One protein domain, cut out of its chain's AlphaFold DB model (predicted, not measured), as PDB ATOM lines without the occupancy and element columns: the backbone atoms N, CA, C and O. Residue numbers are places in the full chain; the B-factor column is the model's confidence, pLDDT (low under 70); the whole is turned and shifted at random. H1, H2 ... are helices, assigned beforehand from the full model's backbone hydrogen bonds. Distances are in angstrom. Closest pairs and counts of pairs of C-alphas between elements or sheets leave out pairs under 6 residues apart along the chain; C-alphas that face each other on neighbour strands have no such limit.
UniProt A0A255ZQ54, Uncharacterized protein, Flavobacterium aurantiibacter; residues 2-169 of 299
ATOM      1  N   LYS A   2      19.861  38.964  30.305       39.28
ATOM      2  CA  LYS A   2      19.088  38.610  29.085       39.28
ATOM      3  C   LYS A   2      17.791  39.420  28.847       39.28
ATOM      4  O   LYS A   2      17.406  39.583  27.697       39.28
ATOM      5  N   SER A   3      17.131  39.945  29.888       39.38
ATOM      6  CA  SER A   3      15.867  40.697  29.726       39.38
ATOM      7  C   SER A   3      16.053  42.151  29.281       39.38
ATOM      8  O   SER A   3      15.183  42.694  28.609       39.38
ATOM      9  N   GLU A   4      17.192  42.770  29.598       32.59
ATOM     10  CA  GLU A   4      17.523  44.123  29.134       32.59
ATOM     11  C   GLU A   4      17.887  44.106  27.643       32.59
ATOM     12  O   GLU A   4      17.364  44.911  26.881       32.59
ATOM     13  N   LEU A   5      18.652  43.106  27.182       34.84
ATOM     14  CA  LEU A   5      19.011  42.948  25.764       34.84
ATOM     15  C   LEU A   5      17.781  42.806  24.835       34.84
ATOM     16  O   LEU A   5      17.790  43.307  23.714       34.84
ATOM     17  N   MET A   6      16.707  42.168  25.315       38.41
ATOM     18  CA  MET A   6      15.434  42.024  24.590       38.41
ATOM     19  C   MET A   6      14.670  43.349  24.448       38.41
ATOM     20  O   MET A   6      14.072  43.592  23.402       38.41
ATOM     21  N   LYS A   7      14.726  44.237  25.453       37.03
ATOM     22  CA  LYS A   7      14.121  45.579  25.358       37.03
ATOM     23  C   LYS A   7      14.830  46.431  24.303       37.03
ATOM     24  O   LYS A   7      14.163  47.110  23.528       37.03
ATOM     25  N   TYR A   8      16.160  46.341  24.220       35.22
ATOM     26  CA  TYR A   8      16.938  47.057  23.204       35.22
ATOM     27  C   TYR A   8      16.708  46.512  21.790       35.22
ATOM     28  O   TYR A   8      16.637  47.306  20.859       35.22
ATOM     29  N   LEU A   9      16.499  45.201  21.616       35.53
ATOM     30  CA  LEU A   9      16.168  44.611  20.310       35.53
ATOM     31  C   LEU A   9      14.782  45.063  19.800       35.53
ATOM     32  O   LEU A   9      14.613  45.334  18.614       35.53
ATOM     33  N   TYR A  10      13.809  45.213  20.706       37.09
ATOM     34  CA  TYR A  10      12.455  45.691  20.388       37.09
ATOM     35  C   TYR A  10      12.427  47.189  20.040       37.09
ATOM     36  O   TYR A  10      11.708  47.608  19.133       37.09
ATOM     37  N   VAL A  11      13.254  47.994  20.717       35.69
ATOM     38  CA  VAL A  11      13.478  49.405  20.363       35.69
ATOM     39  C   VAL A  11      14.257  49.514  19.049       35.69
ATOM     40  O   VAL A  11      13.922  50.353  18.227       35.69
ATOM     41  N   LEU A  12      15.215  48.626  18.766       34.53
ATOM     42  CA  LEU A  12      15.931  48.588  17.484       34.53
ATOM     43  C   LEU A  12      15.029  48.216  16.297       34.53
ATOM     44  O   LEU A  12      15.203  48.791  15.228       34.53
ATOM     45  N   LEU A  13      14.025  47.350  16.459       40.31
ATOM     46  CA  LEU A  13      13.033  47.066  15.405       40.31
ATOM     47  C   LEU A  13      12.053  48.233  15.169       40.31
ATOM     48  O   LEU A  13      11.564  48.405  14.057       40.31
ATOM     49  N   LEU A  14      11.811  49.070  16.184       38.16
ATOM     50  CA  LEU A  14      10.983  50.281  16.078       38.16
ATOM     51  C   LEU A  14      11.769  51.548  15.691       38.16
ATOM     52  O   LEU A  14      11.160  52.513  15.245       38.16
ATOM     53  N   VAL A  15      13.096  51.568  15.859       32.75
ATOM     54  CA  VAL A  15      13.976  52.699  15.497       32.75
ATOM     55  C   VAL A  15      14.687  52.457  14.158       32.75
ATOM     56  O   VAL A  15      14.975  53.407  13.431       32.75
ATOM     57  N   SER A  16      14.888  51.201  13.745       33.03
ATOM     58  CA  SER A  16      15.349  50.864  12.384       33.03
ATOM     59  C   SER A  16      14.306  51.144  11.299       33.03
ATOM     60  O   SER A  16      14.638  51.115  10.120       33.03
ATOM     61  N   SER A  17      13.062  51.466  11.651       37.69
ATOM     62  CA  SER A  17      12.092  52.040  10.712       37.69
ATOM     63  C   SER A  17      12.293  53.543  10.483       37.69
ATOM     64  O   SER A  17      11.666  54.092   9.582       37.69
ATOM     65  N   ILE A  18      13.169  54.214  11.249       38.84
ATOM     66  CA  ILE A  18      13.328  55.675  11.190       38.84
ATOM     67  C   ILE A  18      14.709  56.116  10.663       38.84
ATOM     68  O   ILE A  18      14.779  57.191  10.077       38.84
ATOM     69  N   LEU A  19      15.798  55.330  10.770       32.16
ATOM     70  CA  LEU A  19      17.140  55.816  10.353       32.16
ATOM     71  C   LEU A  19      18.095  54.824   9.651       32.16
ATOM     72  O   LEU A  19      19.215  55.205   9.318       32.16
ATOM     73  N   ALA A  20      17.682  53.595   9.344       39.81
ATOM     74  CA  ALA A  20      18.441  52.704   8.461       39.81
ATOM     75  C   ALA A  20      17.485  52.136   7.417       39.81
ATOM     76  O   ALA A  20      16.388  51.714   7.768       39.81
ATOM     77  N   ALA A  21      17.867  52.174   6.140       46.22
ATOM     78  CA  ALA A  21      17.044  51.697   5.035       46.22
ATOM     79  C   ALA A  21      16.462  50.314   5.368       46.22
ATOM     80  O   ALA A  21      17.205  49.335   5.457       46.22
ATOM     81  N   GLN A  22      15.143  50.248   5.583       54.38
ATOM     82  CA  GLN A  22      14.437  48.976   5.688       54.38
ATOM     83  C   GLN A  22      14.860  48.143   4.475       54.38
ATOM     84  O   GLN A  22      14.816  48.660   3.350       54.38
ATOM     85  N   PRO A  23      15.350  46.909   4.678       59.84
ATOM     86  CA  PRO A  23      15.809  46.107   3.564       59.84
ATOM     87  C   PRO A  23      14.648  45.975   2.582       59.84
ATOM     88  O   PRO A  23      13.506  45.801   3.006       59.84
ATOM     89  N   ASN A  24      14.936  46.126   1.286       63.31
ATOM     90  CA  ASN A  24      13.906  46.130   0.251       63.31
ATOM     91  C   ASN A  24      12.969  44.926   0.477       63.31
ATOM     92  O   ASN A  24      13.467  43.794   0.467       63.31
ATOM     93  N   PRO A  25      11.652  45.138   0.690       67.88
ATOM     94  CA  PRO A  25      10.729  44.061   1.035       67.88
ATOM     95  C   PRO A  25      10.791  42.890   0.053       67.88
ATOM     96  O   PRO A  25      10.674  41.741   0.455       67.88
ATOM     97  N   THR A  26      11.066  43.160  -1.225       65.62
ATOM     98  CA  THR A  26      11.119  42.134  -2.276       65.62
ATOM     99  C   THR A  26      12.362  41.240  -2.227       65.62
ATOM    100  O   THR A  26      12.297  40.103  -2.686       65.62
ATOM    101  N   THR A  27      13.480  41.702  -1.658       71.19
ATOM    102  CA  THR A  27      14.754  40.955  -1.666       71.19
ATOM    103  C   THR A  27      15.265  40.618  -0.270       71.19
ATOM    104  O   THR A  27      15.782  39.525  -0.049       71.19
ATOM    105  N   GLY A  28      15.089  41.509   0.702       76.25
ATOM    106  CA  GLY A  28      15.612  41.326   2.051       76.25
ATOM    107  C   GLY A  28      14.702  40.531   2.982       76.25
ATOM    108  O   GLY A  28      15.196  39.736   3.783       76.25
ATOM    109  N   TYR A  29      13.379  40.687   2.871       82.88
ATOM    110  CA  TYR A  29      12.447  39.947   3.731       82.88
ATOM    111  C   TYR A  29      12.485  38.437   3.472       82.88
ATOM    112  O   TYR A  29      12.572  37.696   4.453       82.88
ATOM    113  N   PRO A  30      12.513  37.940   2.216       83.62
ATOM    114  CA  PRO A  30      12.630  36.505   1.961       83.62
ATOM    115  C   PRO A  30      13.891  35.888   2.580       83.62
ATOM    116  O   PRO A  30      13.803  34.845   3.230       83.62
ATOM    117  N   GLN A  31      15.042  36.559   2.450       83.19
ATOM    118  CA  GLN A  31      16.297  36.096   3.046       83.19
ATOM    119  C   GLN A  31      16.195  36.039   4.573       83.19
ATOM    120  O   GLN A  31      16.500  35.014   5.182       83.19
ATOM    121  N   ARG A  32      15.692  37.109   5.198       87.12
ATOM    122  CA  ARG A  32      15.534  37.165   6.653       87.12
ATOM    123  C   ARG A  32      14.561  36.104   7.170       87.12
ATOM    124  O   ARG A  32      14.840  35.463   8.179       87.12
ATOM    125  N   ILE A  33      13.454  35.862   6.470       86.00
ATOM    126  CA  ILE A  33      12.496  34.795   6.796       86.00
ATOM    127  C   ILE A  33      13.173  33.419   6.742       86.00
ATOM    128  O   ILE A  33      12.948  32.597   7.636       86.00
ATOM    129  N   ALA A  34      14.005  33.160   5.728       85.81
ATOM    130  CA  ALA A  34      14.754  31.910   5.611       85.81
ATOM    131  C   ALA A  34      15.772  31.747   6.753       85.81
ATOM    132  O   ALA A  34      15.853  30.678   7.359       85.81
ATOM    133  N   ASP A  35      16.496  32.811   7.105       89.25
ATOM    134  CA  ASP A  35      17.447  32.818   8.222       89.25
ATOM    135  C   ASP A  35      16.759  32.523   9.553       89.25
ATOM    136  O   ASP A  35      17.172  31.620  10.281       89.25
ATOM    137  N   ILE A  36      15.662  33.229   9.839       90.19
ATOM    138  CA  ILE A  36      14.866  32.996  11.043       90.19
ATOM    139  C   ILE A  36      14.335  31.560  11.069       90.19
ATOM    140  O   ILE A  36      14.376  30.908  12.109       90.19
ATOM    141  N   THR A  37      13.873  31.040   9.932       90.00
ATOM    142  CA  THR A  37      13.368  29.663   9.842       90.00
ATOM    143  C   THR A  37      14.441  28.643  10.222       90.00
ATOM    144  O   THR A  37      14.169  27.789  11.061       90.00
ATOM    145  N   ARG A  38      15.672  28.789   9.714       92.06
ATOM    146  CA  ARG A  38      16.811  27.925  10.085       92.06
ATOM    147  C   ARG A  38      17.179  28.025  11.566       92.06
ATOM    148  O   ARG A  38      17.615  27.044  12.165       92.06
ATOM    149  N   ILE A  39      17.028  29.202  12.174       93.81
ATOM    150  CA  ILE A  39      17.255  29.373  13.617       93.81
ATOM    151  C   ILE A  39      16.152  28.663  14.413       93.81
ATOM    152  O   ILE A  39      16.458  27.936  15.353       93.81
ATOM    153  N   LEU A  40      14.886  28.811  14.012       89.94
ATOM    154  CA  LEU A  40      13.733  28.199  14.681       89.94
ATOM    155  C   LEU A  40      13.703  26.665  14.588       89.94
ATOM    156  O   LEU A  40      13.079  26.028  15.435       89.94
ATOM    157  N   GLU A  41      14.380  26.069  13.603       92.56
ATOM    158  CA  GLU A  41      14.617  24.616  13.543       92.56
ATOM    159  C   GLU A  41      15.487  24.123  14.710       92.56
ATOM    160  O   GLU A  41      15.317  22.998  15.172       92.56
ATOM    161  N   LYS A  42      16.399  24.968  15.207       94.81
ATOM    162  CA  LYS A  42      17.304  24.657  16.327       94.81
ATOM    163  C   LYS A  42      16.791  25.187  17.665       94.81
ATOM    164  O   LYS A  42      17.050  24.587  18.701       94.81
ATOM    165  N   ASP A  43      16.071  26.306  17.641       92.06
ATOM    166  CA  ASP A  43      15.485  26.969  18.804       92.06
ATOM    167  C   ASP A  43      13.977  27.156  18.598       92.06
ATOM    168  O   ASP A  43      13.455  28.247  18.347       92.06
ATOM    169  N   SER A  44      13.246  26.049  18.713       87.00
ATOM    170  CA  SER A  44      11.804  26.028  18.494       87.00
ATOM    171  C   SER A  44      11.007  26.684  19.625       87.00
ATOM    172  O   SER A  44       9.781  26.581  19.634       87.00
ATOM    173  N   LEU A  45      11.622  27.338  20.608       87.56
ATOM    174  CA  LEU A  45      10.900  28.072  21.654       87.56
ATOM    175  C   LEU A  45      11.059  29.591  21.522       87.56
ATOM    176  O   LEU A  45      10.460  30.331  22.300       87.56
ATOM    177  N   ASN A  46      11.769  30.054  20.494       88.44
ATOM    178  CA  ASN A  46      12.009  31.471  20.260       88.44
ATOM    179  C   ASN A  46      10.805  32.192  19.641       88.44
ATOM    180  O   ASN A  46      10.731  32.445  18.438       88.44
ATOM    181  N   ASP A  47       9.834  32.542  20.477       86.44
ATOM    182  CA  ASP A  47       8.617  33.217  20.026       86.44
ATOM    183  C   ASP A  47       8.884  34.635  19.475       86.44
ATOM    184  O   ASP A  47       8.067  35.158  18.720       86.44
ATOM    185  N   ALA A  48      10.030  35.252  19.800       86.12
ATOM    186  CA  ALA A  48      10.366  36.596  19.328       86.12
ATOM    187  C   ALA A  48      10.733  36.544  17.844       86.12
ATOM    188  O   ALA A  48      10.195  37.295  17.031       86.12
ATOM    189  N   LEU A  49      11.574  35.572  17.481       88.31
ATOM    190  CA  LEU A  49      11.894  35.276  16.092       88.31
ATOM    191  C   LEU A  49      10.659  34.822  15.304       88.31
ATOM    192  O   LEU A  49      10.511  35.194  14.143       88.31
ATOM    193  N   ARG A  50       9.725  34.085  15.919       88.81
ATOM    194  CA  ARG A  50       8.440  33.769  15.265       88.81
ATOM    195  C   ARG A  50       7.634  35.010  14.934       88.81
ATOM    196  O   ARG A  50       7.154  35.124  13.813       88.81
ATOM    197  N   LEU A  51       7.482  35.921  15.892       85.94
ATOM    198  CA  LEU A  51       6.737  37.155  15.676       85.94
ATOM    199  C   LEU A  51       7.382  38.012  14.581       85.94
ATOM    200  O   LEU A  51       6.676  38.531  13.717       85.94
ATOM    201  N   GLU A  52       8.712  38.128  14.586       86.75
ATOM    202  CA  GLU A  52       9.458  38.823  13.533       86.75
ATOM    203  C   GLU A  52       9.194  38.173  12.169       86.75
ATOM    204  O   GLU A  52       8.794  38.851  11.223       86.75
ATOM    205  N   ARG A  53       9.332  36.846  12.078       88.12
ATOM    206  CA  ARG A  53       9.074  36.098  10.844       88.12
ATOM    207  C   ARG A  53       7.645  36.293  10.340       88.12
ATOM    208  O   ARG A  53       7.477  36.568   9.155       88.12
ATOM    209  N   LEU A  54       6.648  36.189  11.222       87.25
ATOM    210  CA  LEU A  54       5.241  36.436  10.897       87.25
ATOM    211  C   LEU A  54       5.035  37.853  10.362       87.25
ATOM    212  O   LEU A  54       4.405  38.027   9.326       87.25
ATOM    213  N   THR A  55       5.613  38.857  11.020       84.38
ATOM    214  CA  THR A  55       5.502  40.261  10.598       84.38
ATOM    215  C   THR A  55       6.086  40.464   9.201       84.38
ATOM    216  O   THR A  55       5.448  41.075   8.350       84.38
ATOM    217  N   LEU A  56       7.266  39.901   8.919       83.62
ATOM    218  CA  LEU A  56       7.891  39.979   7.593       83.62
ATOM    219  C   LEU A  56       7.063  39.256   6.523       83.62
ATOM    220  O   LEU A  56       6.933  39.740   5.401       83.62
ATOM    221  N   GLN A  57       6.480  38.106   6.863       82.12
ATOM    222  CA  GLN A  57       5.618  37.342   5.959       82.12
ATOM    223  C   GLN A  57       4.323  38.086   5.641       82.12
ATOM    224  O   GLN A  57       3.900  38.105   4.487       82.12
ATOM    225  N   VAL A  58       3.710  38.722   6.639       81.19
ATOM    226  CA  VAL A  58       2.534  39.569   6.433       81.19
ATOM    227  C   VAL A  58       2.895  40.822   5.639       81.19
ATOM    228  O   VAL A  58       2.152  41.204   4.744       81.19
ATOM    229  N   ALA A  59       4.061  41.423   5.859       79.06
ATOM    230  CA  ALA A  59       4.506  42.554   5.050       79.06
ATOM    231  C   ALA A  59       4.729  42.170   3.572       79.06
ATOM    232  O   ALA A  59       4.397  42.941   2.674       79.06
ATOM    233  N   LEU A  60       5.210  40.951   3.296       75.88
ATOM    234  CA  LEU A  60       5.288  40.414   1.930       75.88
ATOM    235  C   LEU A  60       3.911  40.217   1.273       75.88
ATOM    236  O   LEU A  60       3.825  40.252   0.049       75.88
ATOM    237  N   LEU A  61       2.841  40.042   2.057       72.19
ATOM    238  CA  LEU A  61       1.459  40.048   1.558       72.19
ATOM    239  C   LEU A  61       0.943  41.452   1.243       72.19
ATOM    240  O   LEU A  61      -0.055  41.613   0.530       72.19
ATOM    241  N   ASP A  62       1.555  42.466   1.845       64.75
ATOM    242  CA  ASP A  62       1.056  43.831   1.797       64.75
ATOM    243  C   ASP A  62       1.607  44.651   0.628       64.75
ATOM    244  O   ASP A  62       0.977  45.625   0.219       64.75
ATOM    245  N   GLY A  63       2.704  44.192   0.014       55.38
ATOM    246  CA  GLY A  63       3.374  44.857  -1.111       55.38
ATOM    247  C   GLY A  63       2.486  45.204  -2.317       55.38
ATOM    248  O   GLY A  63       2.850  46.096  -3.076       55.38
ATOM    249  N   ASP A  64       1.311  44.579  -2.456       52.22
ATOM    250  CA  ASP A  64       0.376  44.809  -3.567       52.22
ATOM    251  C   ASP A  64      -0.804  45.770  -3.245       52.22
ATOM    252  O   ASP A  64      -1.580  46.080  -4.145       52.22
ATOM    253  N   TRP A  65      -0.997  46.251  -2.000       49.84
ATOM    254  CA  TRP A  65      -2.270  46.902  -1.580       49.84
ATOM    255  C   TRP A  65      -2.146  48.264  -0.878       49.84
ATOM    256  O   TRP A  65      -3.080  48.703  -0.203       49.84
ATOM    257  N   VAL A  66      -1.032  48.972  -1.032       41.75
ATOM    258  CA  VAL A  66      -0.871  50.289  -0.398       41.75
ATOM    259  C   VAL A  66      -1.828  51.310  -1.048       41.75
ATOM    260  O   VAL A  66      -1.604  51.757  -2.168       41.75
ATOM    261  N   TYR A  67      -2.903  51.663  -0.331       47.19
ATOM    262  CA  TYR A  67      -3.848  52.766  -0.600       47.19
ATOM    263  C   TYR A  67      -4.430  52.845  -2.021       47.19
ATOM    264  O   TYR A  67      -4.337  53.880  -2.683       47.19
ATOM    265  N   GLN A  68      -5.092  51.786  -2.489       50.66
ATOM    266  CA  GLN A  68      -5.857  51.885  -3.735       50.66
ATOM    267  C   GLN A  68      -7.272  52.454  -3.496       50.66
ATOM    268  O   GLN A  68      -7.798  52.331  -2.388       50.66
ATOM    269  N   PRO A  69      -7.902  53.102  -4.495       49.81
ATOM    270  CA  PRO A  69      -9.314  53.488  -4.452       49.81
ATOM    271  C   PRO A  69     -10.250  52.273  -4.338       49.81
ATOM    272  O   PRO A  69      -9.925  51.194  -4.835       49.81
ATOM    273  N   PHE A  70     -11.446  52.469  -3.766       52.44
ATOM    274  CA  PHE A  70     -12.523  51.469  -3.605       52.44
ATOM    275  C   PHE A  70     -12.722  50.553  -4.831       52.44
ATOM    276  O   PHE A  70     -12.895  49.343  -4.698       52.44
ATOM    277  N   SER A  71     -12.651  51.117  -6.040       50.22
ATOM    278  CA  SER A  71     -12.859  50.401  -7.303       50.22
ATOM    279  C   SER A  71     -11.821  49.317  -7.606       50.22
ATOM    280  O   SER A  71     -12.112  48.413  -8.387       50.22
ATOM    281  N   GLN A  72     -10.635  49.375  -7.001       53.75
ATOM    282  CA  GLN A  72      -9.577  48.391  -7.226       53.75
ATOM    283  C   GLN A  72      -9.653  47.198  -6.264       53.75
ATOM    284  O   GLN A  72      -9.205  46.112  -6.625       53.75
ATOM    285  N   TYR A  73     -10.290  47.346  -5.093       53.91
ATOM    286  CA  TYR A  73     -10.469  46.237  -4.139       53.91
ATOM    287  C   TYR A  73     -11.370  45.125  -4.695       53.91
ATOM    288  O   TYR A  73     -11.183  43.960  -4.355       53.91
ATOM    289  N   LEU A  74     -12.320  45.465  -5.575       49.78
ATOM    290  CA  LEU A  74     -13.248  44.501  -6.181       49.78
ATOM    291  C   LEU A  74     -12.583  43.572  -7.210       49.78
ATOM    292  O   LEU A  74     -13.108  42.496  -7.476       49.78
ATOM    293  N   ASN A  75     -11.435  43.968  -7.772       47.09
ATOM    294  CA  ASN A  75     -10.810  43.287  -8.913       47.09
ATOM    295  C   ASN A  75      -9.493  42.576  -8.567       47.09
ATOM    296  O   ASN A  75      -8.835  42.043  -9.457       47.09
ATOM    297  N   ALA A  76      -9.068  42.585  -7.304       51.78
ATOM    298  CA  ALA A  76      -7.780  42.023  -6.926       51.78
ATOM    299  C   ALA A  76      -7.849  40.489  -6.781       51.78
ATOM    300  O   ALA A  76      -8.394  39.938  -5.814       51.78
ATOM    301  N   GLU A  77      -7.262  39.784  -7.748       49.62
ATOM    302  CA  GLU A  77      -6.983  38.354  -7.654       49.62
ATOM    303  C   GLU A  77      -5.830  38.116  -6.669       49.62
ATOM    304  O   GLU A  77      -4.701  38.557  -6.867       49.62
ATOM    305  N   THR A  78      -6.104  37.410  -5.574       52.19
ATOM    306  CA  THR A  78      -5.069  36.950  -4.639       52.19
ATOM    307  C   THR A  78      -4.590  35.573  -5.082       52.19
ATOM    308  O   THR A  78      -5.415  34.664  -5.119       52.19
ATOM    309  N   ASN A  79      -3.296  35.392  -5.377       50.81
ATOM    310  CA  ASN A  79      -2.709  34.075  -5.660       50.81
ATOM    311  C   ASN A  79      -2.419  33.326  -4.336       50.81
ATOM    312  O   ASN A  79      -1.432  33.647  -3.665       50.81
ATOM    313  N   PRO A  80      -3.239  32.334  -3.936       48.19
ATOM    314  CA  PRO A  80      -3.124  31.679  -2.633       48.19
ATOM    315  C   PRO A  80      -1.921  30.726  -2.548       48.19
ATOM    316  O   PRO A  80      -1.478  30.397  -1.451       48.19
ATOM    317  N   GLU A  81      -1.365  30.293  -3.686       49.47
ATOM    318  CA  GLU A  81      -0.314  29.265  -3.739       49.47
ATOM    319  C   GLU A  81       1.068  29.773  -3.304       49.47
ATOM    320  O   GLU A  81       1.917  28.982  -2.892       49.47
ATOM    321  N   LYS A  82       1.301  31.094  -3.301       52.97
ATOM    322  CA  LYS A  82       2.549  31.687  -2.776       52.97
ATOM    323  C   LYS A  82       2.615  31.717  -1.242       52.97
ATOM    324  O   LYS A  82       3.640  32.100  -0.678       52.97
ATOM    325  N   LEU A  83       1.551  31.305  -0.552       53.91
ATOM    326  CA  LEU A  83       1.423  31.390   0.898       53.91
ATOM    327  C   LEU A  83       1.387  29.997   1.517       53.91
ATOM    328  O   LEU A  83       0.475  29.210   1.282       53.91
ATOM    329  N   ARG A  84       2.334  29.687   2.404       60.19
ATOM    330  CA  ARG A  84       2.216  28.532   3.311       60.19
ATOM    331  C   ARG A  84       1.199  28.835   4.428       60.19
ATOM    332  O   ARG A  84       1.554  28.853   5.602       60.19
ATOM    333  N   ILE A  85      -0.061  29.056   4.045       63.69
ATOM    334  CA  ILE A  85      -1.180  29.559   4.868       63.69
ATOM    335  C   ILE A  85      -1.270  28.826   6.224       63.69
ATOM    336  O   ILE A  85      -1.147  29.411   7.299       63.69
ATOM    337  N   LYS A  86      -1.345  27.493   6.213       67.62
ATOM    338  CA  LYS A  86      -1.562  26.715   7.448       67.62
ATOM    339  C   LYS A  86      -0.436  26.809   8.484       67.62
ATOM    340  O   LYS A  86      -0.670  26.540   9.662       67.62
ATOM    341  N   ALA A  87       0.797  27.115   8.074       70.00
ATOM    342  CA  ALA A  87       1.910  27.208   9.017       70.00
ATOM    343  C   ALA A  87       1.787  28.462   9.892       70.00
ATOM    344  O   ALA A  87       2.037  28.386  11.091       70.00
ATOM    345  N   TYR A  88       1.350  29.584   9.315       81.56
ATOM    346  CA  TYR A  88       1.308  30.880   9.998       81.56
ATOM    347  C   TYR A  88       0.154  30.974  10.990       81.56
ATOM    348  O   TYR A  88       0.329  31.503  12.084       81.56
ATOM    349  N   GLU A  89      -0.989  30.365  10.673       86.75
ATOM    350  CA  GLU A  89      -2.125  30.246  11.598       86.75
ATOM    351  C   GLU A  89      -1.708  29.613  12.927       86.75
ATOM    352  O   GLU A  89      -1.995  30.147  13.998       86.75
ATOM    353  N   LYS A  90      -0.949  28.510  12.874       88.50
ATOM    354  CA  LYS A  90      -0.455  27.833  14.081       88.50
ATOM    355  C   LYS A  90       0.463  28.722  14.915       88.50
ATOM    356  O   LYS A  90       0.466  28.608  16.140       88.50
ATOM    357  N   GLU A  91       1.252  29.580  14.274       89.25
ATOM    358  CA  GLU A  91       2.139  30.499  14.983       89.25
ATOM    359  C   GLU A  91       1.367  31.656  15.612       89.25
ATOM    360  O   GLU A  91       1.613  31.963  16.776       89.25
ATOM    361  N   PHE A  92       0.383  32.228  14.911       91.94
ATOM    362  CA  PHE A  92      -0.524  33.213  15.500       91.94
ATOM    363  C   PHE A  92      -1.255  32.648  16.721       91.94
ATOM    364  O   PHE A  92      -1.281  33.299  17.761       91.94
ATOM    365  N   GLU A  93      -1.770  31.420  16.640       91.94
ATOM    366  CA  GLU A  93      -2.434  30.753  17.766       91.94
ATOM    367  C   GLU A  93      -1.493  30.491  18.944       91.94
ATOM    368  O   GLU A  93      -1.876  30.618  20.110       91.94
ATOM    369  N   ARG A  94      -0.235  30.147  18.663       91.50
ATOM    370  CA  ARG A  94       0.788  29.996  19.701       91.50
ATOM    371  C   ARG A  94       1.069  31.327  20.399       91.50
ATOM    372  O   ARG A  94       1.059  31.368  21.627       91.50
ATOM    373  N   ILE A  95       1.296  32.401  19.640       90.62
ATOM    374  CA  ILE A  95       1.541  33.739  20.198       90.62
ATOM    375  C   ILE A  95       0.320  34.224  20.989       90.62
ATOM    376  O   ILE A  95       0.479  34.754  22.090       90.62
ATOM    377  N   TYR A  96      -0.890  33.980  20.479       92.19
ATOM    378  CA  TYR A  96      -2.132  34.310  21.165       92.19
ATOM    379  C   TYR A  96      -2.202  33.653  22.546       92.19
ATOM    380  O   TYR A  96      -2.326  34.353  23.550       92.19
ATOM    381  N   ARG A  97      -2.046  32.323  22.613       92.19
ATOM    382  CA  ARG A  97      -2.118  31.571  23.877       92.19
ATOM    383  C   ARG A  97      -1.014  31.949  24.861       92.19
ATOM    384  O   ARG A  97      -1.281  32.059  26.053       92.19
ATOM    385  N   ASN A  98       0.212  32.145  24.380       90.38
ATOM    386  CA  ASN A  98       1.358  32.397  25.253       90.38
ATOM    387  C   ASN A  98       1.373  33.828  25.813       90.38
ATOM    388  O   ASN A  98       1.802  34.025  26.953       90.38
ATOM    389  N   TYR A  99       0.918  34.817  25.032       89.69
ATOM    390  CA  TYR A  99       1.131  36.233  25.357       89.69
ATOM    391  C   TYR A  99      -0.131  37.085  25.375       89.69
ATOM    392  O   TYR A  99      -0.283  37.914  26.265       89.69
ATOM    393  N   ILE A 100      -1.031  36.914  24.407       90.19
ATOM    394  CA  ILE A 100      -2.196  37.799  24.271       90.19
ATOM    395  C   ILE A 100      -3.273  37.422  25.284       90.19
ATOM    396  O   ILE A 100      -3.705  38.262  26.066       90.19
ATOM    397  N   GLN A 101      -3.641  36.142  25.336       90.25
ATOM    398  CA  GLN A 101      -4.656  35.630  26.255       90.25
ATOM    399  C   GLN A 101      -4.236  35.765  27.727       90.25
ATOM    400  O   GLN A 101      -5.083  35.913  28.603       90.25
ATOM    401  N   THR A 102      -2.932  35.730  28.007       89.06
ATOM    402  CA  THR A 102      -2.366  35.870  29.357       89.06
ATOM    403  C   THR A 102      -2.111  37.325  29.759       89.06
ATOM    404  O   THR A 102      -1.689  37.573  30.887       89.06
ATOM    405  N   GLY A 103      -2.336  38.293  28.862       84.75
ATOM    406  CA  GLY A 103      -2.069  39.714  29.111       84.75
ATOM    407  C   GLY A 103      -0.581  40.080  29.194       84.75
ATOM    408  O   GLY A 103      -0.227  41.146  29.700       84.75
ATOM    409  N   ASN A 104       0.321  39.219  28.714       83.62
ATOM    410  CA  ASN A 104       1.766  39.445  28.742       83.62
ATOM    411  C   ASN A 104       2.230  40.337  27.572       83.62
ATOM    412  O   ASN A 104       2.975  39.925  26.677       83.62
ATOM    413  N   PHE A 105       1.805  41.600  27.603       80.06
ATOM    414  CA  PHE A 105       2.070  42.573  26.536       80.06
ATOM    415  C   PHE A 105       3.487  43.163  26.541       80.06
ATOM    416  O   PHE A 105       3.850  43.911  25.635       80.06
ATOM    417  N   ASN A 106       4.315  42.796  27.526       75.62
ATOM    418  CA  ASN A 106       5.744  43.129  27.537       75.62
ATOM    419  C   ASN A 106       6.502  42.461  26.382       75.62
ATOM    420  O   ASN A 106       7.609  42.879  26.048       75.62
ATOM    421  N   PHE A 107       5.921  41.405  25.810       74.06
ATOM    422  CA  PHE A 107       6.513  40.622  24.739       74.06
ATOM    423  C   PHE A 107       5.884  40.910  23.370       74.06
ATOM    424  O   PHE A 107       6.609  41.077  22.397       74.06
ATOM    425  N   VAL A 108       4.552  41.006  23.291       78.25
ATOM    426  CA  VAL A 108       3.826  41.390  22.071       78.25
ATOM    427  C   VAL A 108       2.835  42.494  22.415       78.25
ATOM    428  O   VAL A 108       1.952  42.300  23.247       78.25
ATOM    429  N   LYS A 109       2.923  43.640  21.732       83.50
ATOM    430  CA  LYS A 109       1.874  44.665  21.811       83.50
ATOM    431  C   LYS A 109       0.568  44.101  21.245       83.50
ATOM    432  O   LYS A 109       0.523  43.734  20.072       83.50
ATOM    433  N   GLU A 110      -0.491  44.101  22.051       85.81
ATOM    434  CA  GLU A 110      -1.807  43.550  21.693       85.81
ATOM    435  C   GLU A 110      -2.323  44.059  20.338       85.81
ATOM    436  O   GLU A 110      -2.701  43.283  19.463       85.81
ATOM    437  N   ARG A 111      -2.271  45.378  20.130       86.81
ATOM    438  CA  ARG A 111      -2.746  46.011  18.895       86.81
ATOM    439  C   ARG A 111      -1.955  45.580  17.660       86.81
ATOM    440  O   ARG A 111      -2.548  45.306  16.621       86.81
ATOM    441  N   ASN A 112      -0.632  45.451  17.783       85.00
ATOM    442  CA  ASN A 112       0.206  44.958  16.688       85.00
ATOM    443  C   ASN A 112      -0.163  43.517  16.337       85.00
ATOM    444  O   ASN A 112      -0.235  43.182  15.161       85.00
ATOM    445  N   PHE A 113      -0.427  42.679  17.342       89.44
ATOM    446  CA  PHE A 113      -0.848  41.302  17.114       89.44
ATOM    447  C   PHE A 113      -2.150  41.227  16.315       89.44
ATOM    448  O   PHE A 113      -2.165  40.613  15.248       89.44
ATOM    449  N   TYR A 114      -3.216  41.882  16.789       92.62
ATOM    450  CA  TYR A 114      -4.509  41.848  16.102       92.62
ATOM    451  C   TYR A 114      -4.450  42.493  14.721       92.62
ATOM    452  O   TYR A 114      -5.054  41.981  13.785       92.62
ATOM    453  N   HIS A 115      -3.666  43.560  14.548       89.75
ATOM    454  CA  HIS A 115      -3.452  44.138  13.226       89.75
ATOM    455  C   HIS A 115      -2.783  43.143  12.263       89.75
ATOM    456  O   HIS A 115      -3.293  42.934  11.162       89.75
ATOM    457  N   GLN A 116      -1.669  42.525  12.666       88.88
ATOM    458  CA  GLN A 116      -0.910  41.602  11.815       88.88
ATOM    459  C   GLN A 116      -1.709  40.332  11.500       88.88
ATOM    460  O   GLN A 116      -1.741  39.888  10.351       88.88
ATOM    461  N   ARG A 117      -2.405  39.773  12.498       92.38
ATOM    462  CA  ARG A 117      -3.253  38.590  12.317       92.38
ATOM    463  C   ARG A 117      -4.487  38.897  11.463       92.38
ATOM    464  O   ARG A 117      -4.781  38.150  10.531       92.38
ATOM    465  N   GLY A 118      -5.132  40.039  11.698       92.38
ATOM    466  CA  GLY A 118      -6.258  40.507  10.893       92.38
ATOM    467  C   GLY A 118      -5.871  40.722   9.430       92.38
ATOM    468  O   GLY A 118      -6.585  40.270   8.534       92.38
ATOM    469  N   LEU A 119      -4.702  41.321   9.176       87.31
ATOM    470  CA  LEU A 119      -4.182  41.534   7.823       87.31
ATOM    471  C   LEU A 119      -3.899  40.198   7.132       87.31
ATOM    472  O   LEU A 119      -4.330  39.984   6.000       87.31
ATOM    473  N   TYR A 120      -3.246  39.271   7.830       87.56
ATOM    474  CA  TYR A 120      -3.011  37.918   7.337       87.56
ATOM    475  C   TYR A 120      -4.313  37.205   6.926       87.56
ATOM    476  O   TYR A 120      -4.422  36.683   5.810       87.56
ATOM    477  N   PHE A 121      -5.326  37.206   7.795       89.31
ATOM    478  CA  PHE A 121      -6.599  36.546   7.508       89.31
ATOM    479  C   PHE A 121      -7.412  37.258   6.428       89.31
ATOM    480  O   PHE A 121      -8.046  36.597   5.609       89.31
ATOM    481  N   MET A 122      -7.332  38.587   6.343       86.62
ATOM    482  CA  MET A 122      -7.929  39.337   5.238       86.62
ATOM    483  C   MET A 122      -7.310  38.920   3.898       86.62
ATOM    484  O   MET A 122      -8.033  38.613   2.952       86.62
ATOM    485  N   LYS A 123      -5.975  38.843   3.818       80.81
ATOM    486  CA  LYS A 123      -5.244  38.482   2.587       80.81
ATOM    487  C   LYS A 123      -5.482  37.036   2.164       80.81
ATOM    488  O   LYS A 123      -5.499  36.738   0.974       80.81
ATOM    489  N   THR A 124      -5.711  36.149   3.127       81.50
ATOM    490  CA  THR A 124      -6.085  34.748   2.876       81.50
ATOM    491  C   THR A 124      -7.598  34.542   2.739       81.50
ATOM    492  O   THR A 124      -8.056  33.404   2.688       81.50
ATOM    493  N   ARG A 125      -8.379  35.633   2.643       85.00
ATOM    494  CA  ARG A 125      -9.845  35.652   2.484       85.00
ATOM    495  C   ARG A 125     -10.627  34.942   3.598       85.00
ATOM    496  O   ARG A 125     -11.789  34.585   3.427       85.00
ATOM    497  N   GLN A 126     -10.030  34.797   4.776       90.00
ATOM    498  CA  GLN A 126     -10.684  34.301   5.989       90.00
ATOM    499  C   GLN A 126     -11.354  35.462   6.735       90.00
ATOM    500  O   GLN A 126     -10.982  35.830   7.853       90.00
ATOM    501  N   PHE A 127     -12.348  36.076   6.089       92.12
ATOM    502  CA  PHE A 127     -12.924  37.349   6.530       92.12
ATOM    503  C   PHE A 127     -13.560  37.297   7.919       92.12
ATOM    504  O   PHE A 127     -13.431  38.261   8.662       92.12
ATOM    505  N   THR A 128     -14.174  36.181   8.320       95.88
ATOM    506  CA  THR A 128     -14.745  36.036   9.670       95.88
ATOM    507  C   THR A 128     -13.694  36.236  10.761       95.88
ATOM    508  O   THR A 128     -13.948  36.944  11.734       95.88
ATOM    509  N   VAL A 129     -12.500  35.659  10.583       94.50
ATOM    510  CA  VAL A 129     -11.408  35.774  11.559       94.50
ATOM    511  C   VAL A 129     -10.802  37.175  11.517       94.50
ATOM    512  O   VAL A 129     -10.622  37.797  12.560       94.50
ATOM    513  N   ALA A 130     -10.591  37.724  10.316       94.69
ATOM    514  CA  ALA A 130     -10.091  39.087  10.150       94.69
ATOM    515  C   ALA A 130     -11.020  40.136  10.790       94.69
ATOM    516  O   ALA A 130     -10.555  41.025  11.500       94.69
ATOM    517  N   ILE A 131     -12.339  40.016  10.596       97.25
ATOM    518  CA  ILE A 131     -13.337  40.899  11.221       97.25
ATOM    519  C   ILE A 131     -13.244  40.820  12.746       97.25
ATOM    520  O   ILE A 131     -13.291  41.859  13.405       97.25
ATOM    521  N   ALA A 132     -13.120  39.616  13.313       96.81
ATOM    522  CA  ALA A 132     -12.976  39.447  14.756       96.81
ATOM    523  C   ALA A 132     -11.715  40.155  15.281       96.81
ATOM    524  O   ALA A 132     -11.797  40.898  16.258       96.81
ATOM    525  N   ASP A 133     -10.585  40.007  14.584       96.44
ATOM    526  CA  ASP A 133      -9.329  40.672  14.937       96.44
ATOM    527  C   ASP A 133      -9.432  42.197  14.876       96.44
ATOM    528  O   ASP A 133      -9.027  42.881  15.814       96.44
ATOM    529  N   TYR A 134     -10.023  42.763  13.820       96.06
ATOM    530  CA  TYR A 134     -10.157  44.217  13.712       96.06
ATOM    531  C   TYR A 134     -11.186  44.803  14.685       96.06
ATOM    532  O   TYR A 134     -10.996  45.917  15.175       96.06
ATOM    533  N   LYS A 135     -12.236  44.055  15.046       95.88
ATOM    534  CA  LYS A 135     -13.133  44.442  16.148       95.88
ATOM    535  C   LYS A 135     -12.398  44.452  17.487       95.88
ATOM    536  O   LYS A 135     -12.569  45.388  18.264       95.88
ATOM    537  N   GLN A 136     -11.549  43.460  17.739       94.06
ATOM    538  CA  GLN A 136     -10.736  43.426  18.952       94.06
ATOM    539  C   GLN A 136      -9.675  44.538  18.963       94.06
ATOM    540  O   GLN A 136      -9.423  45.140  20.005       94.06
ATOM    541  N   LEU A 137      -9.108  44.880  17.802       91.94
ATOM    542  CA  LEU A 137      -8.201  46.017  17.649       91.94
ATOM    543  C   LEU A 137      -8.878  47.346  18.019       91.94
ATOM    544  O   LEU A 137      -8.263  48.155  18.712       91.94
ATOM    545  N   LEU A 138     -10.140  47.547  17.614       91.06
ATOM    546  CA  LEU A 138     -10.948  48.707  18.017       91.06
ATOM    547  C   LEU A 138     -11.245  48.730  19.519       91.06
ATOM    548  O   LEU A 138     -11.266  49.799  20.122       91.06
ATOM    549  N   ALA A 139     -11.480  47.562  20.120       89.81
ATOM    550  CA  ALA A 139     -11.803  47.439  21.539       89.81
ATOM    551  C   ALA A 139     -10.579  47.569  22.467       89.81
ATOM    552  O   ALA A 139     -10.734  47.846  23.658       89.81
ATOM    553  N   SER A 140      -9.362  47.365  21.956       82.38
ATOM    554  CA  SER A 140      -8.135  47.423  22.757       82.38
ATOM    555  C   SER A 140      -7.903  48.834  23.307       82.38
ATOM    556  O   SER A 140      -7.706  49.776  22.546       82.38
ATOM    557  N   ASN A 141      -7.841  48.999  24.630       64.31
ATOM    558  CA  ASN A 141      -7.671  50.303  25.294       64.31
ATOM    559  C   ASN A 141      -6.241  50.542  25.839       64.31
ATOM    560  O   ASN A 141      -6.026  51.346  26.739       64.31
ATOM    561  N   ILE A 142      -5.240  49.800  25.349       62.22
ATOM    562  CA  ILE A 142      -3.933  49.682  26.033       62.22
ATOM    563  C   ILE A 142      -2.932  50.804  25.667       62.22
ATOM    564  O   ILE A 142      -1.868  50.919  26.278       62.22
ATOM    565  N   SER A 143      -3.242  51.682  24.705       63.72
ATOM    566  CA  SER A 143      -2.313  52.765  24.346       63.72
ATOM    567  C   SER A 143      -2.335  53.907  25.365       63.72
ATOM    568  O   SER A 143      -3.369  54.531  25.588       63.72
ATOM    569  N   ARG A 144      -1.162  54.250  25.917       58.59
ATOM    570  CA  ARG A 144      -0.963  55.476  26.715       58.59
ATOM    571  C   ARG A 144      -0.870  56.740  25.857       58.59
ATOM    572  O   ARG A 144      -1.015  57.836  26.383       58.59
ATOM    573  N   ALA A 145      -0.590  56.594  24.561       72.06
ATOM    574  CA  ALA A 145      -0.440  57.709  23.638       72.06
ATOM    575  C   ALA A 145      -1.686  57.844  22.754       72.06
ATOM    576  O   ALA A 145      -2.064  56.913  22.036       72.06
ATOM    577  N   GLU A 146      -2.302  59.024  22.781       75.00
ATOM    578  CA  GLU A 146      -3.524  59.325  22.031       75.00
ATOM    579  C   GLU A 146      -3.344  59.122  20.517       75.00
ATOM    580  O   GLU A 146      -4.196  58.519  19.867       75.00
ATOM    581  N   TRP A 147      -2.197  59.532  19.964       74.69
ATOM    582  CA  TRP A 147      -1.904  59.400  18.532       74.69
ATOM    583  C   TRP A 147      -1.820  57.934  18.076       74.69
ATOM    584  O   TRP A 147      -2.362  57.583  17.029       74.69
ATOM    585  N   GLU A 148      -1.184  57.063  18.871       74.62
ATOM    586  CA  GLU A 148      -1.098  55.621  18.596       74.62
ATOM    587  C   GLU A 148      -2.498  55.007  18.720       74.62
ATOM    588  O   GLU A 148      -2.874  54.148  17.921       74.62
ATOM    589  N   SER A 149      -3.313  55.520  19.654       80.62
ATOM    590  CA  SER A 149      -4.696  55.080  19.796       80.62
ATOM    591  C   SER A 149      -5.516  55.357  18.534       80.62
ATOM    592  O   SER A 149      -6.103  54.435  17.966       80.62
ATOM    593  N   GLN A 150      -5.478  56.606  18.062       84.12
ATOM    594  CA  GLN A 150      -6.188  57.066  16.869       84.12
ATOM    595  C   GLN A 150      -5.717  56.349  15.600       84.12
ATOM    596  O   GLN A 150      -6.547  55.954  14.783       84.12
ATOM    597  N   HIS A 151      -4.405  56.154  15.432       85.69
ATOM    598  CA  HIS A 151      -3.848  55.463  14.269       85.69
ATOM    599  C   HIS A 151      -4.465  54.072  14.085       85.69
ATOM    600  O   HIS A 151      -4.984  53.761  13.013       85.69
ATOM    601  N   PHE A 152      -4.473  53.259  15.144       86.69
ATOM    602  CA  PHE A 152      -5.051  51.917  15.088       86.69
ATOM    603  C   PHE A 152      -6.574  51.922  14.939       86.69
ATOM    604  O   PHE A 152      -7.099  51.022  14.289       86.69
ATOM    605  N   THR A 153      -7.279  52.926  15.474       90.25
ATOM    606  CA  THR A 153      -8.722  53.080  15.238       90.25
ATOM    607  C   THR A 153      -9.016  53.274  13.754       90.25
ATOM    608  O   THR A 153      -9.805  52.523  13.186       90.25
ATOM    609  N   PHE A 154      -8.350  54.231  13.097       89.75
ATOM    610  CA  PHE A 154      -8.555  54.459  11.663       89.75
ATOM    611  C   PHE A 154      -8.137  53.257  10.826       89.75
ATOM    612  O   PHE A 154      -8.872  52.876   9.921       89.75
ATOM    613  N   LEU A 155      -7.018  52.619  11.175       89.00
ATOM    614  CA  LEU A 155      -6.573  51.404  10.508       89.00
ATOM    615  C   LEU A 155      -7.631  50.302  10.605       89.00
ATOM    616  O   LEU A 155      -7.983  49.697   9.597       89.00
ATOM    617  N   ALA A 156      -8.158  50.033  11.798       92.69
ATOM    618  CA  ALA A 156      -9.152  48.986  11.985       92.69
ATOM    619  C   ALA A 156     -10.456  49.290  11.233       92.69
ATOM    620  O   ALA A 156     -11.026  48.389  10.621       92.69
ATOM    621  N   LEU A 157     -10.901  50.552  11.228       94.25
ATOM    622  CA  LEU A 157     -12.071  50.984  10.457       94.25
ATOM    623  C   LEU A 157     -11.846  50.842   8.947       94.25
ATOM    624  O   LEU A 157     -12.743  50.363   8.259       94.25
ATOM    625  N   ASP A 158     -10.663  51.190   8.440       90.06
ATOM    626  CA  ASP A 158     -10.306  51.001   7.027       90.06
ATOM    627  C   ASP A 158     -10.333  49.525   6.635       90.06
ATOM    628  O   ASP A 158     -10.915  49.150   5.617       90.06
ATOM    629  N   MET A 159      -9.750  48.665   7.469       91.94
ATOM    630  CA  MET A 159      -9.705  47.233   7.198       91.94
ATOM    631  C   MET A 159     -11.093  46.594   7.280       91.94
ATOM    632  O   MET A 159     -11.459  45.824   6.397       91.94
ATOM    633  N   LEU A 160     -11.901  46.947   8.284       95.44
ATOM    634  CA  LEU A 160     -13.289  46.489   8.382       95.44
ATOM    635  C   LEU A 160     -14.111  46.946   7.180       95.44
ATOM    636  O   LEU A 160     -14.793  46.125   6.572       95.44
ATOM    637  N   PHE A 161     -14.015  48.224   6.808       92.69
ATOM    638  CA  PHE A 161     -14.698  48.760   5.636       92.69
ATOM    639  C   PHE A 161     -14.329  47.959   4.385       92.69
ATOM    640  O   PHE A 161     -15.220  47.460   3.700       92.69
ATOM    641  N   ASN A 162     -13.035  47.753   4.137       88.38
ATOM    642  CA  ASN A 162     -12.555  46.986   2.990       88.38
ATOM    643  C   ASN A 162     -13.066  45.541   3.002       88.38
ATOM    644  O   ASN A 162     -13.553  45.059   1.980       88.38
ATOM    645  N   ILE A 163     -13.002  44.851   4.146       90.75
ATOM    646  CA  ILE A 163     -13.490  43.471   4.266       90.75
ATOM    647  C   ILE A 163     -14.989  43.397   3.972       90.75
ATOM    648  O   ILE A 163     -15.415  42.538   3.202       90.75
ATOM    649  N   TYR A 164     -15.790  44.293   4.551       93.00
ATOM    650  CA  TYR A 164     -17.235  44.311   4.331       93.00
ATOM    651  C   TYR A 164     -17.585  44.614   2.873       93.00
ATOM    652  O   TYR A 164     -18.471  43.978   2.313       93.00
ATOM    653  N   VAL A 165     -16.850  45.516   2.225       86.38
ATOM    654  CA  VAL A 165     -17.008  45.797   0.793       86.38
ATOM    655  C   VAL A 165     -16.687  44.568  -0.056       86.38
ATOM    656  O   VAL A 165     -17.494  44.195  -0.901       86.38
ATOM    657  N   ILE A 166     -15.542  43.919   0.175       84.69
ATOM    658  CA  ILE A 166     -15.124  42.721  -0.575       84.69
ATOM    659  C   ILE A 166     -16.111  41.566  -0.349       84.69
ATOM    660  O   ILE A 166     -16.424  40.820  -1.276       84.69
ATOM    661  N   GLY A 167     -16.623  41.428   0.874       85.75
ATOM    662  CA  GLY A 167     -17.637  40.442   1.240       85.75
ATOM    663  C   GLY A 167     -19.057  40.783   0.780       85.75
ATOM    664  O   GLY A 167     -19.962  39.996   1.042       85.75
ATOM    665  N   ASN A 168     -19.269  41.925   0.115       86.94
ATOM    666  CA  ASN A 168     -20.584  42.473  -0.235       86.94
ATOM    667  C   ASN A 168     -21.530  42.682   0.973       86.94
ATOM    668  O   ASN A 168     -22.748  42.766   0.805       86.94
ATOM    669  N   ASP A 169     -20.993  42.808   2.191       91.31
ATOM    670  CA  ASP A 169     -21.747  43.185   3.394       91.31
ATOM    671  C   ASP A 169     -21.840  44.707   3.513       91.31
ATOM    672  O   ASP A 169     -21.201  45.411   4.298       91.31
TER     673      ASP A 169
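Overview. This is residues 2 to 169 of the 299 residues of an uncharacterized protein of Flavobacterium aurantiibacter (UniProt A0A255ZQ54). H6, H7 and the longest helix, H8, form an up-and-down bundle, each running against the one before; H3 packs on H6, and H2 and H5 pack on H3. H1 touches no helix, with residues 14 to 22 sticking out. The printed part has 168 residues with eight named helices, H1 to H8 in chain order, and no named strand: all helix. It is compact, with a radius of gyration of the C-alphas of 16.3 A, spanning 49 by 37 by 33 A.

Arrangement. H8, residues 146 to 166, and H7, residues 127 to 139, form a helical hairpin at a shallow tilt of 23 degrees; their closest C-alphas, of Tyr 134 and Ala 156, are 5.2 A apart. H6, residues 110 to 123, touches H7, closest at the C-alphas of Gly 118 and Ala 130, 4.2 A. H3, residues 47 to 62, touches H6 with residues 55 to 61 alone, at a steep tilt of 43 degrees; the closest C-alphas, of Val 58 and Tyr 120, are 5.9 A apart. H5, residues 85 to 100, touches H3, closest at the C-alphas of Tyr 88 and Leu 54, 6.9 A, with residues 88 to 95 alone. H2, residues 28 to 42, forms a hairpin with H3. H4, residues 70 to 73, only just touches H8, with 3 pairs of C-alphas within 8 A. Every O i to N i+4 pair is within hydrogen-bond range in H3, H6, H7 and H8, but 10 of 14 in H1, 10 of 11 in H2 and 10 of 12 in H5; H4 is too short.

Along the chain. H8 runs 30.4 A to C-alpha 166 at (-15.124, 42.721, -0.575). H1, residues 2 to 19, starts at (19.088, 38.610, 29.085), with a kink of 33 degrees near residue 13.

Size, cuts and confidence. The printed part has no cut; the link H4 to H5 is long. Residues 2 to 26, 62 to 86 and 141 to 144 have pLDDT under 70.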